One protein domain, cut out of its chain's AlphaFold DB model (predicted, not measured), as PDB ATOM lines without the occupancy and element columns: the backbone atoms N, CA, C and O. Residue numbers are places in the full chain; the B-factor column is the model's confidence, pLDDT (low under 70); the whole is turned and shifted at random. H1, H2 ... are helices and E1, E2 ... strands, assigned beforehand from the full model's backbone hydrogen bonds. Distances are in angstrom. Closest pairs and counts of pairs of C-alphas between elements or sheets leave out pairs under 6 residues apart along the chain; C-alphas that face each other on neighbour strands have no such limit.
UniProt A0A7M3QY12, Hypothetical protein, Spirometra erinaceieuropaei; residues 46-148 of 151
ATOM      1  N   LYS A  46      44.824  28.615  -4.527       60.03
ATOM      2  CA  LYS A  46      43.773  28.272  -5.522       60.03
ATOM      3  C   LYS A  46      43.919  29.080  -6.814       60.03
ATOM      4  O   LYS A  46      43.906  28.511  -7.904       60.03
ATOM      5  N   GLY A  47      44.188  30.380  -6.670       61.47
ATOM      6  CA  GLY A  47      44.625  31.232  -7.774       61.47
ATOM      7  C   GLY A  47      45.927  30.741  -8.389       61.47
ATOM      8  O   GLY A  47      46.070  30.728  -9.608       61.47
ATOM      9  N   ARG A  48      46.856  30.263  -7.554       67.06
ATOM     10  CA  ARG A  48      48.106  29.651  -8.012       67.06
ATOM     11  C   ARG A  48      47.870  28.381  -8.831       67.06
ATOM     12  O   ARG A  48      48.476  28.284  -9.880       67.06
ATOM     13  N   LEU A  49      46.959  27.489  -8.439       72.38
ATOM     14  CA  LEU A  49      46.611  26.275  -9.187       72.38
ATOM     15  C   LEU A  49      46.087  26.634 -10.573       72.38
ATOM     16  O   LEU A  49      46.535  26.066 -11.563       72.38
ATOM     17  N   CYS A  50      45.204  27.633 -10.660       72.81
ATOM     18  CA  CYS A  50      44.758  28.153 -11.948       72.81
ATOM     19  C   CYS A  50      45.926  28.758 -12.747       72.81
ATOM     20  O   CYS A  50      46.100  28.435 -13.916       72.81
ATOM     21  N   ARG A  51      46.784  29.588 -12.144       72.50
ATOM     22  CA  ARG A  51      47.946  30.183 -12.835       72.50
ATOM     23  C   ARG A  51      48.999  29.145 -13.251       72.50
ATOM     24  O   ARG A  51      49.604  29.292 -14.305       72.50
ATOM     25  N   GLU A  52      49.216  28.099 -12.469       71.88
ATOM     26  CA  GLU A  52      50.149  27.007 -12.761       71.88
ATOM     27  C   GLU A  52      49.601  26.104 -13.867       71.88
ATOM     28  O   GLU A  52      50.341  25.762 -14.790       71.88
ATOM     29  N   ALA A  53      48.302  25.784 -13.821       72.62
ATOM     30  CA  ALA A  53      47.628  25.009 -14.856       72.62
ATOM     31  C   ALA A  53      47.506  25.793 -16.173       72.62
ATOM     32  O   ALA A  53      47.730  25.240 -17.244       72.62
ATOM     33  N   CYS A  54      47.172  27.085 -16.103       71.62
ATOM     34  CA  CYS A  54      46.663  27.850 -17.248       71.62
ATOM     35  C   CYS A  54      47.550  29.038 -17.655       71.62
ATOM     36  O   CYS A  54      47.513  29.478 -18.804       71.62
ATOM     37  N   GLY A  55      48.360  29.582 -16.743       64.69
ATOM     38  CA  GLY A  55      49.173  30.784 -16.971       64.69
ATOM     39  C   GLY A  55      50.403  30.549 -17.849       64.69
ATOM     40  O   GLY A  55      50.841  31.465 -18.537       64.69
ATOM     41  N   LYS A  56      50.935  29.318 -17.900       57.81
ATOM     42  CA  LYS A  56      52.101  28.980 -18.741       57.81
ATOM     43  C   LYS A  56      51.768  28.746 -20.220       57.81
ATOM     44  O   LYS A  56      52.677  28.709 -21.040       57.81
ATOM     45  N   GLN A  57      50.500  28.550 -20.583       53.09
ATOM     46  CA  GLN A  57      50.148  27.935 -21.870       53.09
ATOM     47  C   GLN A  57      49.727  28.904 -22.989       53.09
ATOM     48  O   GLN A  57      49.182  28.447 -23.984       53.09
ATOM     49  N   ARG A  58      49.898  30.232 -22.864       49.53
ATOM     50  CA  ARG A  58      49.252  31.227 -23.768       49.53
ATOM     51  C   ARG A  58      47.724  31.077 -23.877       49.53
ATOM     52  O   ARG A  58      47.084  31.797 -24.632       49.53
ATOM     53  N   VAL A  59      47.126  30.213 -23.056       49.75
ATOM     54  CA  VAL A  59      45.689  29.977 -22.940       49.75
ATOM     55  C   VAL A  59      44.974  31.276 -22.573       49.75
ATOM     56  O   VAL A  59      43.853  31.496 -23.010       49.75
ATOM     57  N   GLN A  60      45.638  32.214 -21.883       44.12
ATOM     58  CA  GLN A  60      45.150  33.586 -21.679       44.12
ATOM     59  C   GLN A  60      44.711  34.308 -22.970       44.12
ATOM     60  O   GLN A  60      43.810  35.133 -22.872       44.12
ATOM     61  N   HIS A  61      45.246  33.949 -24.144       47.19
ATOM     62  CA  HIS A  61      44.920  34.561 -25.438       47.19
ATOM     63  C   HIS A  61      43.924  33.766 -26.302       47.19
ATOM     64  O   HIS A  61      43.567  34.246 -27.372       47.19
ATOM     65  N   ASN A  62      43.462  32.583 -25.869       53.59
ATOM     66  CA  ASN A  62      42.423  31.830 -26.580       53.59
ATOM     67  C   ASN A  62      41.114  31.852 -25.772       53.59
ATOM     68  O   ASN A  62      41.006  31.226 -24.709       53.59
ATOM     69  N   SER A  63      40.132  32.611 -26.261       50.62
ATOM     70  CA  SER A  63      38.836  32.852 -25.614       50.62
ATOM     71  C   SER A  63      37.959  31.606 -25.483       50.62
ATOM     72  O   SER A  63      37.023  31.620 -24.690       50.62
ATOM     73  N   GLU A  64      38.276  30.525 -26.201       54.75
ATOM     74  CA  GLU A  64      37.556  29.243 -26.129       54.75
ATOM     75  C   GLU A  64      38.068  28.316 -25.018       54.75
ATOM     76  O   GLU A  64      37.530  27.234 -24.796       54.75
ATOM     77  N   SER A  65      39.110  28.717 -24.289       66.00
ATOM     78  CA  SER A  65      39.689  27.866 -23.255       66.00
ATOM     79  C   SER A  65      38.830  27.782 -21.994       66.00
ATOM     80  O   SER A  65      38.624  28.771 -21.282       66.00
ATOM     81  N   ALA A  66      38.389  26.567 -21.679       76.94
ATOM     82  CA  ALA A  66      37.749  26.236 -20.419       76.94
ATOM     83  C   ALA A  66      38.720  25.531 -19.463       76.94
ATOM     84  O   ALA A  66      39.630  24.810 -19.875       76.94
ATOM     85  N   LEU A  67      38.511  25.744 -18.167       84.94
ATOM     86  CA  LEU A  67      39.202  25.030 -17.102       84.94
ATOM     87  C   LEU A  67      38.349  23.831 -16.697       84.94
ATOM     88  O   LEU A  67      37.153  23.971 -16.487       84.94
ATOM     89  N   LYS A  68      38.951  22.658 -16.545       88.94
ATOM     90  CA  LYS A  68      38.287  21.476 -15.999       88.94
ATOM     91  C   LYS A  68      38.691  21.287 -14.547       88.94
ATOM     92  O   LYS A  68      39.881  21.266 -14.235       88.94
ATOM     93  N   LEU A  69      37.702  21.147 -13.676       91.12
ATOM     94  CA  LEU A  69      37.882  20.689 -12.305       91.12
ATOM     95  C   LEU A  69      37.380  19.248 -12.232       91.12
ATOM     96  O   LEU A  69      36.198  19.008 -12.451       91.12
ATOM     97  N   CYS A  70      38.266  18.313 -11.925       91.94
ATOM     98  CA  CYS A  70      37.980  16.887 -11.956       91.94
ATOM     99  C   CYS A  70      38.217  16.207 -10.608       91.94
ATOM    100  O   CYS A  70      38.971  16.716  -9.770       91.94
ATOM    101  N   SER A  71      37.627  15.024 -10.451       93.81
ATOM    102  CA  SER A  71      37.988  14.039  -9.434       93.81
ATOM    103  C   SER A  71      39.480  13.682  -9.520       93.81
ATOM    104  O   SER A  71      40.168  14.003 -10.497       93.81
ATOM    105  N   GLU A  72      40.010  13.028  -8.485       90.38
ATOM    106  CA  GLU A  72      41.422  12.616  -8.452       90.38
ATOM    107  C   GLU A  72      41.791  11.712  -9.640       90.38
ATOM    108  O   GLU A  72      42.807  11.945 -10.296       90.38
ATOM    109  N   ASP A  73      40.928  10.752  -9.971       90.06
ATOM    110  CA  ASP A  73      41.086   9.817 -11.092       90.06
ATOM    111  C   ASP A  73      40.697  10.402 -12.462       90.06
ATOM    112  O   ASP A  73      40.861   9.744 -13.487       90.06
ATOM    113  N   LYS A  74      40.214  11.651 -12.486       89.69
ATOM    114  CA  LYS A  74      39.804  12.399 -13.684       89.69
ATOM    115  C   LYS A  74      38.644  11.777 -14.474       89.69
ATOM    116  O   LYS A  74      38.416  12.190 -15.611       89.69
ATOM    117  N   GLN A  75      37.906  10.826 -13.897       90.38
ATOM    118  CA  GLN A  75      36.733  10.229 -14.547       90.38
ATOM    119  C   GLN A  75      35.524  11.174 -14.546       90.38
ATOM    120  O   GLN A  75      34.717  11.146 -15.473       90.38
ATOM    121  N   ASP A  76      35.414  12.032 -13.531       93.06
ATOM    122  CA  ASP A  76      34.319  12.985 -13.369       93.06
ATOM    123  C   ASP A  76      34.872  14.411 -13.345       93.06
ATOM    124  O   ASP A  76      35.775  14.728 -12.571       93.06
ATOM    125  N   CYS A  77      34.345  15.280 -14.205       91.44
ATOM    126  CA  CYS A  77      34.842  16.636 -14.394       91.44
ATOM    127  C   CYS A  77      33.697  17.629 -14.577       91.44
ATOM    128  O   CYS A  77      32.723  17.352 -15.275       91.44
ATOM    129  N   ILE A  78      33.879  18.837 -14.049       90.81
ATOM    130  CA  ILE A  78      33.096  20.011 -14.431       90.81
ATOM    131  C   ILE A  78      33.937  20.938 -15.295       90.81
ATOM    132  O   ILE A  78      35.115  21.182 -15.021       90.81
ATOM    133  N   GLU A  79      33.314  21.464 -16.340       89.06
ATOM    134  CA  GLU A  79      33.911  22.473 -17.197       89.06
ATOM    135  C   GLU A  79      33.529  23.870 -16.702       89.06
ATOM    136  O   GLU A  79      32.360  24.198 -16.508       89.06
ATOM    137  N   ILE A  80      34.539  24.703 -16.491       86.56
ATOM    138  CA  ILE A  80      34.429  26.045 -15.943       86.56
ATOM    139  C   ILE A  80      34.910  27.011 -17.016       86.56
ATOM    140  O   ILE A  80      36.106  27.155 -17.289       86.56
ATOM    141  N   LYS A  81      33.941  27.677 -17.635       83.75
ATOM    142  CA  LYS A  81      34.191  28.715 -18.629       83.75
ATOM    143  C   LYS A  81      34.692  29.989 -17.960       83.75
ATOM    144  O   LYS A  81      34.442  30.255 -16.782       83.75
ATOM    145  N   ARG A  82      35.380  30.804 -18.749       77.88
ATOM    146  CA  ARG A  82      35.747  32.157 -18.342       77.88
ATOM    147  C   ARG A  82      34.509  33.030 -18.223       77.88
ATOM    148  O   ARG A  82      33.602  32.947 -19.045       77.88
ATOM    149  N   VAL A  83      34.529  33.926 -17.247       74.69
ATOM    150  CA  VAL A  83      33.527  34.984 -17.091       74.69
ATOM    151  C   VAL A  83      34.263  36.308 -17.238       74.69
ATOM    152  O   VAL A  83      35.254  36.532 -16.550       74.69
ATOM    153  N   GLY A  84      33.844  37.152 -18.185       72.62
ATOM    154  CA  GLY A  84      34.557  38.401 -18.492       72.62
ATOM    155  C   GLY A  84      35.986  38.194 -19.018       72.62
ATOM    156  O   GLY A  84      36.842  39.046 -18.819       72.62
ATOM    157  N   GLY A  85      36.274  37.044 -19.641       73.44
ATOM    158  CA  GLY A  85      37.600  36.722 -20.190       73.44
ATOM    159  C   GLY A  85      38.633  36.214 -19.171       73.44
ATOM    160  O   GLY A  85      39.736  35.839 -19.575       73.44
ATOM    161  N   THR A  86      38.282  36.119 -17.882       76.12
ATOM    162  CA  THR A  86      39.178  35.657 -16.806       76.12
ATOM    163  C   THR A  86      38.660  34.392 -16.109       76.12
ATOM    164  O   THR A  86      37.512  33.975 -16.284       76.12
ATOM    165  N   PHE A  87      39.520  33.769 -15.295       79.00
ATOM    166  CA  PHE A  87      39.170  32.657 -14.399       79.00
ATOM    167  C   PHE A  87      38.921  33.123 -12.950       79.00
ATOM    168  O   PHE A  87      38.980  32.327 -12.014       79.00
ATOM    169  N   ASP A  88      38.613  34.400 -12.722       81.81
ATOM    170  CA  ASP A  88      38.402  34.909 -11.356       81.81
ATOM    171  C   ASP A  88      37.177  34.284 -10.684       81.81
ATOM    172  O   ASP A  88      37.160  34.079  -9.468       81.81
ATOM    173  N   ALA A  89      36.172  33.908 -11.482       83.75
ATOM    174  CA  ALA A  89      35.029  33.137 -11.007       83.75
ATOM    175  C   ALA A  89      35.455  31.785 -10.414       83.75
ATOM    176  O   ALA A  89      35.003  31.437  -9.323       83.75
ATOM    177  N   PHE A  90      36.386  31.077 -11.066       86.50
ATOM    178  CA  PHE A  90      36.969  29.853 -10.519       86.50
ATOM    179  C   PHE A  90      37.676  30.130  -9.193       86.50
ATOM    180  O   PHE A  90      37.374  29.469  -8.207       86.50
ATOM    181  N   ASN A  91      38.564  31.127  -9.138       83.69
ATOM    182  CA  ASN A  91      39.339  31.427  -7.927       83.69
ATOM    183  C   ASN A  91      38.432  31.731  -6.731       83.69
ATOM    184  O   ASN A  91      38.639  31.213  -5.631       83.69
ATOM    185  N   ARG A  92      37.387  32.530  -6.966       85.50
ATOM    186  CA  ARG A  92      36.375  32.858  -5.964       85.50
ATOM    187  C   ARG A  92      35.614  31.616  -5.502       85.50
ATOM    188  O   ARG A  92      35.454  31.425  -4.301       85.50
ATOM    189  N   CYS A  93      35.133  30.787  -6.427       89.19
ATOM    190  CA  CYS A  93      34.347  29.605  -6.078       89.19
ATOM    191  C   CYS A  93      35.188  28.505  -5.434       89.19
ATOM    192  O   CYS A  93      34.748  27.913  -4.457       89.19
ATOM    193  N   ALA A  94      36.427  28.314  -5.879       88.56
ATOM    194  CA  ALA A  94      37.373  27.400  -5.258       88.56
ATOM    195  C   ALA A  94      37.617  27.744  -3.789       88.56
ATOM    196  O   ALA A  94      37.649  26.841  -2.967       88.56
ATOM    197  N   PHE A  95      37.725  29.030  -3.453       84.88
ATOM    198  CA  PHE A  95      37.854  29.459  -2.062       84.88
ATOM    199  C   PHE A  95      36.568  29.244  -1.250       84.88
ATOM    200  O   PHE A  95      36.624  28.864  -0.090       84.88
ATOM    201  N   LYS A  96      35.387  29.474  -1.836       87.19
ATOM    202  CA  LYS A  96      34.114  29.280  -1.118       87.19
ATOM    203  C   LYS A  96      33.760  27.806  -0.902       87.19
ATOM    204  O   LYS A  96      33.121  27.470   0.093       87.19
ATOM    205  N   CYS A  97      34.134  26.955  -1.851       91.00
ATOM    206  CA  CYS A  97      33.712  25.561  -1.912       91.00
ATOM    207  C   CYS A  97      34.749  24.573  -1.376       91.00
ATOM    208  O   CYS A  97      34.416  23.404  -1.213       91.00
ATOM    209  N   ASP A  98      35.981  24.997  -1.076       87.56
ATOM    210  CA  ASP A  98      37.012  24.074  -0.585       87.56
ATOM    211  C   ASP A  98      36.781  23.581   0.851       87.56
ATOM    212  O   ASP A  98      37.529  22.730   1.323       87.56
ATOM    213  N   GLY A  99      35.756  24.093   1.538       85.75
ATOM    214  CA  GLY A  99      35.370  23.665   2.879       85.75
ATOM    215  C   GLY A  99      36.280  24.172   3.998       85.75
ATOM    216  O   GLY A  99      36.009  23.901   5.168       85.75
ATOM    217  N   TRP A 100      37.317  24.944   3.685       76.88
ATOM    218  CA  TRP A 100      38.226  25.513   4.671       76.88
ATOM    219  C   TRP A 100      37.809  26.949   5.057       76.88
ATOM    220  O   TRP A 100      37.294  27.683   4.216       76.88
ATOM    221  N   PRO A 101      38.026  27.413   6.306       64.88
ATOM    222  CA  PRO A 101      38.430  26.683   7.511       64.88
ATOM    223  C   PRO A 101      37.212  26.254   8.356       64.88
ATOM    224  O   PRO A 101      37.071  26.667   9.509       64.88
ATOM    225  N   LYS A 102      36.278  25.455   7.819       78.69
ATOM    226  CA  LYS A 102      35.149  24.972   8.635       78.69
ATOM    227  C   LYS A 102      35.655  23.884   9.584       78.69
ATOM    228  O   LYS A 102      36.076  22.833   9.129       78.69
ATOM    229  N   LEU A 103      35.576  24.102  10.900       75.94
ATOM    230  CA  LEU A 103      36.126  23.172  11.908       75.94
ATOM    231  C   LEU A 103      35.588  21.743  11.835       75.94
ATOM    232  O   LEU A 103      36.294  20.802  12.181       75.94
ATOM    233  N   LYS A 104      34.336  21.599  11.403       81.00
ATOM    234  CA  LYS A 104      33.698  20.299  11.190       81.00
ATOM    235  C   LYS A 104      34.231  19.567   9.952       81.00
ATOM    236  O   LYS A 104      34.062  18.360   9.864       81.00
ATOM    237  N   ASN A 105      34.877  20.274   9.022       85.50
ATOM    238  CA  ASN A 105      35.424  19.695   7.805       85.50
ATOM    239  C   ASN A 105      36.853  19.197   8.062       85.50
ATOM    240  O   ASN A 105      37.810  19.970   7.990       85.50
ATOM    241  N   THR A 106      36.996  17.915   8.390       82.12
ATOM    242  CA  THR A 106      38.289  17.294   8.717       82.12
ATOM    243  C   THR A 106      38.802  16.330   7.653       82.12
ATOM    244  O   THR A 106      40.005  16.075   7.623       82.12
ATOM    245  N   ASP A 107      37.933  15.828   6.775       84.00
ATOM    246  CA  ASP A 107      38.316  14.874   5.733       84.00
ATOM    247  C   ASP A 107      38.830  15.634   4.516       84.00
ATOM    248  O   ASP A 107      38.135  16.498   3.984       84.00
ATOM    249  N   MET A 108      40.058  15.333   4.092       87.88
ATOM    250  CA  MET A 108      40.713  15.972   2.953       87.88
ATOM    251  C   MET A 108      40.595  15.097   1.712       87.88
ATOM    252  O   MET A 108      40.943  13.920   1.737       87.88
ATOM    253  N   HIS A 109      40.194  15.717   0.610       88.88
ATOM    254  CA  HIS A 109      40.014  15.084  -0.688       88.88
ATOM    255  C   HIS A 109      40.836  15.799  -1.750       88.88
ATOM    256  O   HIS A 109      41.067  17.010  -1.667       88.88
ATOM    257  N   LYS A 110      41.236  15.067  -2.786       90.75
ATOM    258  CA  LYS A 110      42.015  15.598  -3.905       90.75
ATOM    259  C   LYS A 110      41.158  15.843  -5.142       90.75
ATOM    260  O   LYS A 110      40.125  15.216  -5.350       90.75
ATOM    261  N   ILE A 111      41.623  16.777  -5.961       92.38
ATOM    262  CA  ILE A 111      41.037  17.161  -7.249       92.38
ATOM    263  C   ILE A 111      42.145  17.438  -8.260       92.38
ATOM    264  O   ILE A 111      43.253  17.825  -7.885       92.38
ATOM    265  N   SER A 112      41.818  17.328  -9.542       90.50
ATOM    266  CA  SER A 112      42.688  17.747 -10.643       90.50
ATOM    267  C   SER A 112      42.130  18.998 -11.322       90.50
ATOM    268  O   SER A 112      40.965  19.031 -11.705       90.50
ATOM    269  N   VAL A 113      42.959  20.028 -11.505       88.56
ATOM    270  CA  VAL A 113      42.610  21.257 -12.237       88.56
ATOM    271  C   VAL A 113      43.379  21.298 -13.554       88.56
ATOM    272  O   VAL A 113      44.602  21.406 -13.535       88.56
ATOM    273  N   CYS A 114      42.689  21.224 -14.690       85.06
ATOM    274  CA  CYS A 114      43.294  21.068 -16.018       85.06
ATOM    275  C   CYS A 114      42.844  22.190 -16.966       85.06
ATOM    276  O   CYS A 114      41.661  22.507 -17.010       85.06
ATOM    277  N   CYS A 115      43.750  22.769 -17.760       77.56
ATOM    278  CA  CYS A 115      43.403  23.820 -18.737       77.56
ATOM    279  C   CYS A 115      43.535  23.389 -20.206       77.56
ATOM    280  O   CYS A 115      42.849  23.928 -21.069       77.56
ATOM    281  N   SER A 116      44.372  22.393 -20.506       68.19
ATOM    282  CA  SER A 116      44.411  21.746 -21.820       68.19
ATOM    283  C   SER A 116      44.998  20.337 -21.699       68.19
ATOM    284  O   SER A 116      46.134  20.205 -21.228       68.19
ATOM    285  N   GLY A 117      44.255  19.324 -22.150       60.31
ATOM    286  CA  GLY A 117      44.709  17.932 -22.271       60.31
ATOM    287  C   GLY A 117      45.295  17.364 -20.979       60.31
ATOM    288  O   GLY A 117      44.558  16.961 -20.085       60.31
ATOM    289  N   ASP A 118      46.623  17.391 -20.867       62.41
ATOM    290  CA  ASP A 118      47.347  16.521 -19.933       62.41
ATOM    291  C   ASP A 118      48.015  17.263 -18.766       62.41
ATOM    292  O   ASP A 118      48.473  16.647 -17.802       62.41
ATOM    293  N   LYS A 119      48.078  18.600 -18.817       73.25
ATOM    294  CA  LYS A 119      48.732  19.405 -17.773       73.25
ATOM    295  C   LYS A 119      47.718  19.830 -16.720       73.25
ATOM    296  O   LYS A 119      47.102  20.891 -16.818       73.25
ATOM    297  N   CYS A 120      47.569  18.984 -15.707       82.69
ATOM    298  CA  CYS A 120      46.715  19.233 -14.551       82.69
ATOM    299  C   CYS A 120      47.538  19.582 -13.306       82.69
ATOM    300  O   CYS A 120      48.671  19.125 -13.156       82.69
ATOM    301  N   GLN A 121      46.955  20.365 -12.404       85.81
ATOM    302  CA  GLN A 121      47.502  20.657 -11.080       85.81
ATOM    303  C   GLN A 121      46.631  20.012 -10.000       85.81
ATOM    304  O   GLN A 121      45.404  20.091 -10.070       85.81
ATOM    305  N   GLU A 122      47.259  19.386  -9.003       87.50
ATOM    306  CA  GLU A 122      46.549  18.792  -7.863       87.50
ATOM    307  C   GLU A 122      46.042  19.898  -6.929       87.50
ATOM    308  O   GLU A 122      46.804  20.739  -6.452       87.50
ATOM    309  N   GLY A 123      44.748  19.877  -6.630       86.75
ATOM    310  CA  GLY A 123      44.131  20.679  -5.583       86.75
ATOM    311  C   GLY A 123      43.560  19.808  -4.467       86.75
ATOM    312  O   GLY A 123      43.504  18.585  -4.569       86.75
ATOM    313  N   ARG A 124      43.110  20.460  -3.392       88.50
ATOM    314  CA  ARG A 124      42.520  19.801  -2.215       88.50
ATOM    315  C   ARG A 124      41.245  20.483  -1.749       88.50
ATOM    316  O   ARG A 124      41.153  21.698  -1.869       88.50
ATOM    317  N   TYR A 125      40.298  19.757  -1.189       89.50
ATOM    318  CA  TYR A 125      39.124  20.325  -0.526       89.50
ATOM    319  C   TYR A 125      38.770  19.483   0.696       89.50
ATOM    320  O   TYR A 125      39.292  18.382   0.856       89.50
ATOM    321  N   PHE A 126      37.931  20.019   1.574       90.56
ATOM    322  CA  PHE A 126      37.651  19.443   2.877       90.56
ATOM    323  C   PHE A 126      36.153  19.276   3.096       90.56
ATOM    324  O   PHE A 126      35.374  20.201   2.855       90.56
ATOM    325  N   THR A 127      35.748  18.127   3.624       90.69
ATOM    326  CA  THR A 127      34.358  17.834   4.000       90.69
ATOM    327  C   THR A 127      34.274  17.370   5.444       90.69
ATOM    328  O   THR A 127      35.284  17.096   6.092       90.69
ATOM    329  N   GLU A 128      33.051  17.285   5.960       89.56
ATOM    330  CA  GLU A 128      32.780  16.559   7.201       89.56
ATOM    331  C   GLU A 128      33.191  15.077   7.078       89.56
ATOM    332  O   GLU A 128      33.230  14.562   5.952       89.56
ATOM    333  N   PRO A 129      33.485  14.404   8.208       87.25
ATOM    334  CA  PRO A 129      33.780  12.977   8.239       87.25
ATOM    335  C   PRO A 129      32.728  12.116   7.550       87.25
ATOM    336  O   PRO A 129      31.531  12.352   7.721       87.25
ATOM    337  N   ASN A 130      33.171  11.067   6.854       88.44
ATOM    338  CA  ASN A 130      32.300  10.039   6.259       88.44
ATOM    339  C   ASN A 130      31.263  10.600   5.273       88.44
ATOM    340  O   ASN A 130      30.185  10.027   5.095       88.44
ATOM    341  N   LYS A 131      31.560  11.742   4.647       90.12
ATOM    342  CA  LYS A 131      30.665  12.331   3.661       90.12
ATOM    343  C   LYS A 131      30.562  11.415   2.443       90.12
ATOM    344  O   LYS A 131      31.569  11.105   1.810       90.12
ATOM    345  N   GLU A 132      29.346  11.001   2.112       91.88
ATOM    346  CA  GLU A 132      29.092  10.209   0.913       91.88
ATOM    347  C   GLU A 132      29.294  11.072  -0.341       91.88
ATOM    348  O   GLU A 132      28.806  12.199  -0.403       91.88
ATOM    349  N   ASN A 133      30.009  10.546  -1.338       90.88
ATOM    350  CA  ASN A 133      30.239  11.201  -2.631       90.88
ATOM    351  C   ASN A 133      30.737  12.663  -2.524       90.88
ATOM    352  O   ASN A 133      30.144  13.571  -3.113       90.88
ATOM    353  N   PRO A 134      31.863  12.923  -1.837       93.00
ATOM    354  CA  PRO A 134      32.325  14.278  -1.508       93.00
ATOM    355  C   PRO A 134      32.574  15.156  -2.748       93.00
ATOM    356  O   PRO A 134      32.403  16.376  -2.704       93.00
ATOM    357  N   PHE A 135      32.921  14.545  -3.886       94.88
ATOM    358  CA  PHE A 135      33.117  15.278  -5.134       94.88
ATOM    359  C   PHE A 135      31.796  15.785  -5.730       94.88
ATOM    360  O   PHE A 135      31.765  16.867  -6.311       94.88
ATOM    361  N   VAL A 136      30.687  15.058  -5.549       94.44
ATOM    362  CA  VAL A 136      29.356  15.494  -6.005       94.44
ATOM    363  C   VAL A 136      28.939  16.775  -5.285       94.44
ATOM    364  O   VAL A 136      28.482  17.716  -5.934       94.44
ATOM    365  N   ASP A 137      29.188  16.863  -3.980       93.19
ATOM    366  CA  ASP A 137      28.938  18.081  -3.207       93.19
ATOM    367  C   ASP A 137      29.812  19.248  -3.661       93.19
ATOM    368  O   ASP A 137      29.331  20.377  -3.796       93.19
ATOM    369  N   LEU A 138      31.094  18.984  -3.937       94.25
ATOM    370  CA  LEU A 138      31.992  19.996  -4.478       94.25
ATOM    371  C   LEU A 138      31.457  20.541  -5.809       94.25
ATOM    372  O   LEU A 138      31.391  21.759  -5.985       94.25
ATOM    373  N   LYS A 139      31.022  19.658  -6.720       94.56
ATOM    374  CA  LYS A 139      30.389  20.054  -7.987       94.56
ATOM    375  C   LYS A 139      29.137  20.892  -7.747       94.56
ATOM    376  O   LYS A 139      28.991  21.949  -8.359       94.56
ATOM    377  N   GLY A 140      28.265  20.459  -6.837       93.75
ATOM    378  CA  GLY A 140      27.051  21.190  -6.468       93.75
ATOM    379  C   GLY A 140      27.348  22.603  -5.958       93.75
ATOM    380  O   GLY A 140      26.716  23.571  -6.393       93.75
ATOM    381  N   CYS A 141      28.363  22.743  -5.102       93.62
ATOM    382  CA  CYS A 141      28.820  24.041  -4.615       93.62
ATOM    383  C   CYS A 141      29.372  24.915  -5.748       93.62
ATOM    384  O   CYS A 141      29.001  26.084  -5.862       93.62
ATOM    385  N   PHE A 142      30.225  24.359  -6.614       92.94
ATOM    386  CA  PHE A 142      30.797  25.097  -7.741       92.94
ATOM    387  C   PHE A 142      29.725  25.583  -8.714       92.94
ATOM    388  O   PHE A 142      29.724  26.766  -9.044       92.94
ATOM    389  N   ASN A 143      28.791  24.720  -9.118       92.31
ATOM    390  CA  ASN A 143      27.694  25.092 -10.015       92.31
ATOM    391  C   ASN A 143      26.864  26.232  -9.418       92.31
ATOM    392  O   ASN A 143      26.694  27.273 -10.049       92.31
ATOM    393  N   SER A 144      26.459  26.093  -8.152       92.50
ATOM    394  CA  SER A 144      25.712  27.140  -7.448       92.50
ATOM    395  C   SER A 144      26.501  28.453  -7.379       92.50
ATOM    396  O   SER A 144      25.945  29.533  -7.588       92.50
ATOM    397  N   CYS A 145      27.810  28.376  -7.119       91.75
ATOM    398  CA  CYS A 145      28.685  29.540  -7.011       91.75
ATOM    399  C   CYS A 145      28.929  30.263  -8.330       91.75
ATOM    400  O   CYS A 145      28.960  31.498  -8.354       91.75
ATOM    401  N   LEU A 146      29.086  29.515  -9.417       87.88
ATOM    402  CA  LEU A 146      29.255  30.069 -10.755       87.88
ATOM    403  C   LEU A 146      27.963  30.734 -11.248       87.88
ATOM    404  O   LEU A 146      28.037  31.781 -11.883       87.88
ATOM    405  N   GLU A 147      26.797  30.199 -10.874       89.25
ATOM    406  CA  GLU A 147      25.477  30.794 -11.139       89.25
ATOM    407  C   GLU A 147      25.161  32.023 -10.267       89.25
ATOM    408  O   GLU A 147      24.129  32.666 -10.446       89.25
ATOM    409  N   GLY A 148      26.023  32.363  -9.300       81.25
ATOM    410  CA  GLY A 148      25.810  33.503  -8.405       81.25
ATOM    411  C   GLY A 148      24.705  33.293  -7.365       81.25
ATOM    412  O   GLY A 148      24.263  34.260  -6.744       81.25
TER     413      GLY A 148
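AT A GLANCE: This is residues 46 to 148 of the 151 residues of the protein "Hypothetical protein" of Spirometra erinaceieuropaei (UniProt A0A7M3QY12). A strongly twisted, curled sheet of four strands has three helices over one face and no named helix over the other; H2 sits between H1 and H3 and touches both. H1 covers the E3 and E4 side of that face, while H3 lies beside the strands, and the links of residues 55 to 66 and 128 to 133 reach out at the two ends of the long axis. The printed part has 103 residues, with the order H1 E1 E2 H2 E3 E4 H3 along the chain, a mixed class of helices and strands, and a sheet running E2, E1, E3, E4, all antiparallel. It is compact, with a radius of gyration of the C-alphas of 13.3 A and spans of 41 by 28 by 20 A.

IN THESE COORDINATES: Start with the sheet: E3, residues 107 to 114, runs 23.2 A from C-alpha 107 at (38.316, 14.874, 5.733), and E4, residues 120 to 127, runs 22.3 A. E1 is residues 67 to 71, 13.5 A, and E2 is residues 77 to 80, 9.5 A. Find C-alpha 46 at (43.773, 28.272, -5.522), where H1, residues 46 to 54, begins its 12.1 A. H2, residues 88 to 97, is 14.1 A long; H3, residues 134 to 146, covers 18.6 A and ends at C-alpha 146, (29.255, 30.069, -10.755).

HOW THE PARTS SIT: Look first at the hairpin E3 and E4, where N 109 and O 125 are 2.8 A apart, within hydrogen-bond range. E1 and E3 are antiparallel at 142 degrees, with N 70 and O 112 at 2.8 A; in the hairpin E1 and E2, N 80 and O 67 are at 2.7 A. E2, H2, E3 form a split strand-helix-strand unit, two strands running the same way with E1 between them, and its crossover is right-handed. With H1, H2 and H3 on the same face, the sheet makes two layers, helices on one face. H1 is over E3 at a height over the sheet of 8.0 A, along the strands at 21 degrees on the local plane; its closest C-alphas to E4 are those of Ala 53 and Gln 121, 5.8 A. H2 is only just over E1, with 3 C-alphas falling on it, at a height of 8.3 A. H3 is over none of the strands, at a height of 4.4 A, only just above the sheet's level. H2 touches H3, closest at the C-alphas of Cys 93 and Cys 145, 5.7 A, opposite ways at a steep tilt of 44 degrees. H2 touches H1 at the C-alphas of Gly 47 and Asn 91, 5.3 A, opposite ways at a steep tilt of 46 degrees. H1 and H3 are apart. In H1, H2 and H3 every O i to N i+4 pair is within hydrogen-bond range.

THE WHOLE: The two C-alphas farthest apart are those of His 61 and Asn 130, 42.0 A. The printed part has no cut, and the link H1 to E1, 12 residues, is long. The mean pLDDT of the printed part is 81.0; look for values under 70 at residues 46 to 48, 55 to 65, 101 and 116 to 118.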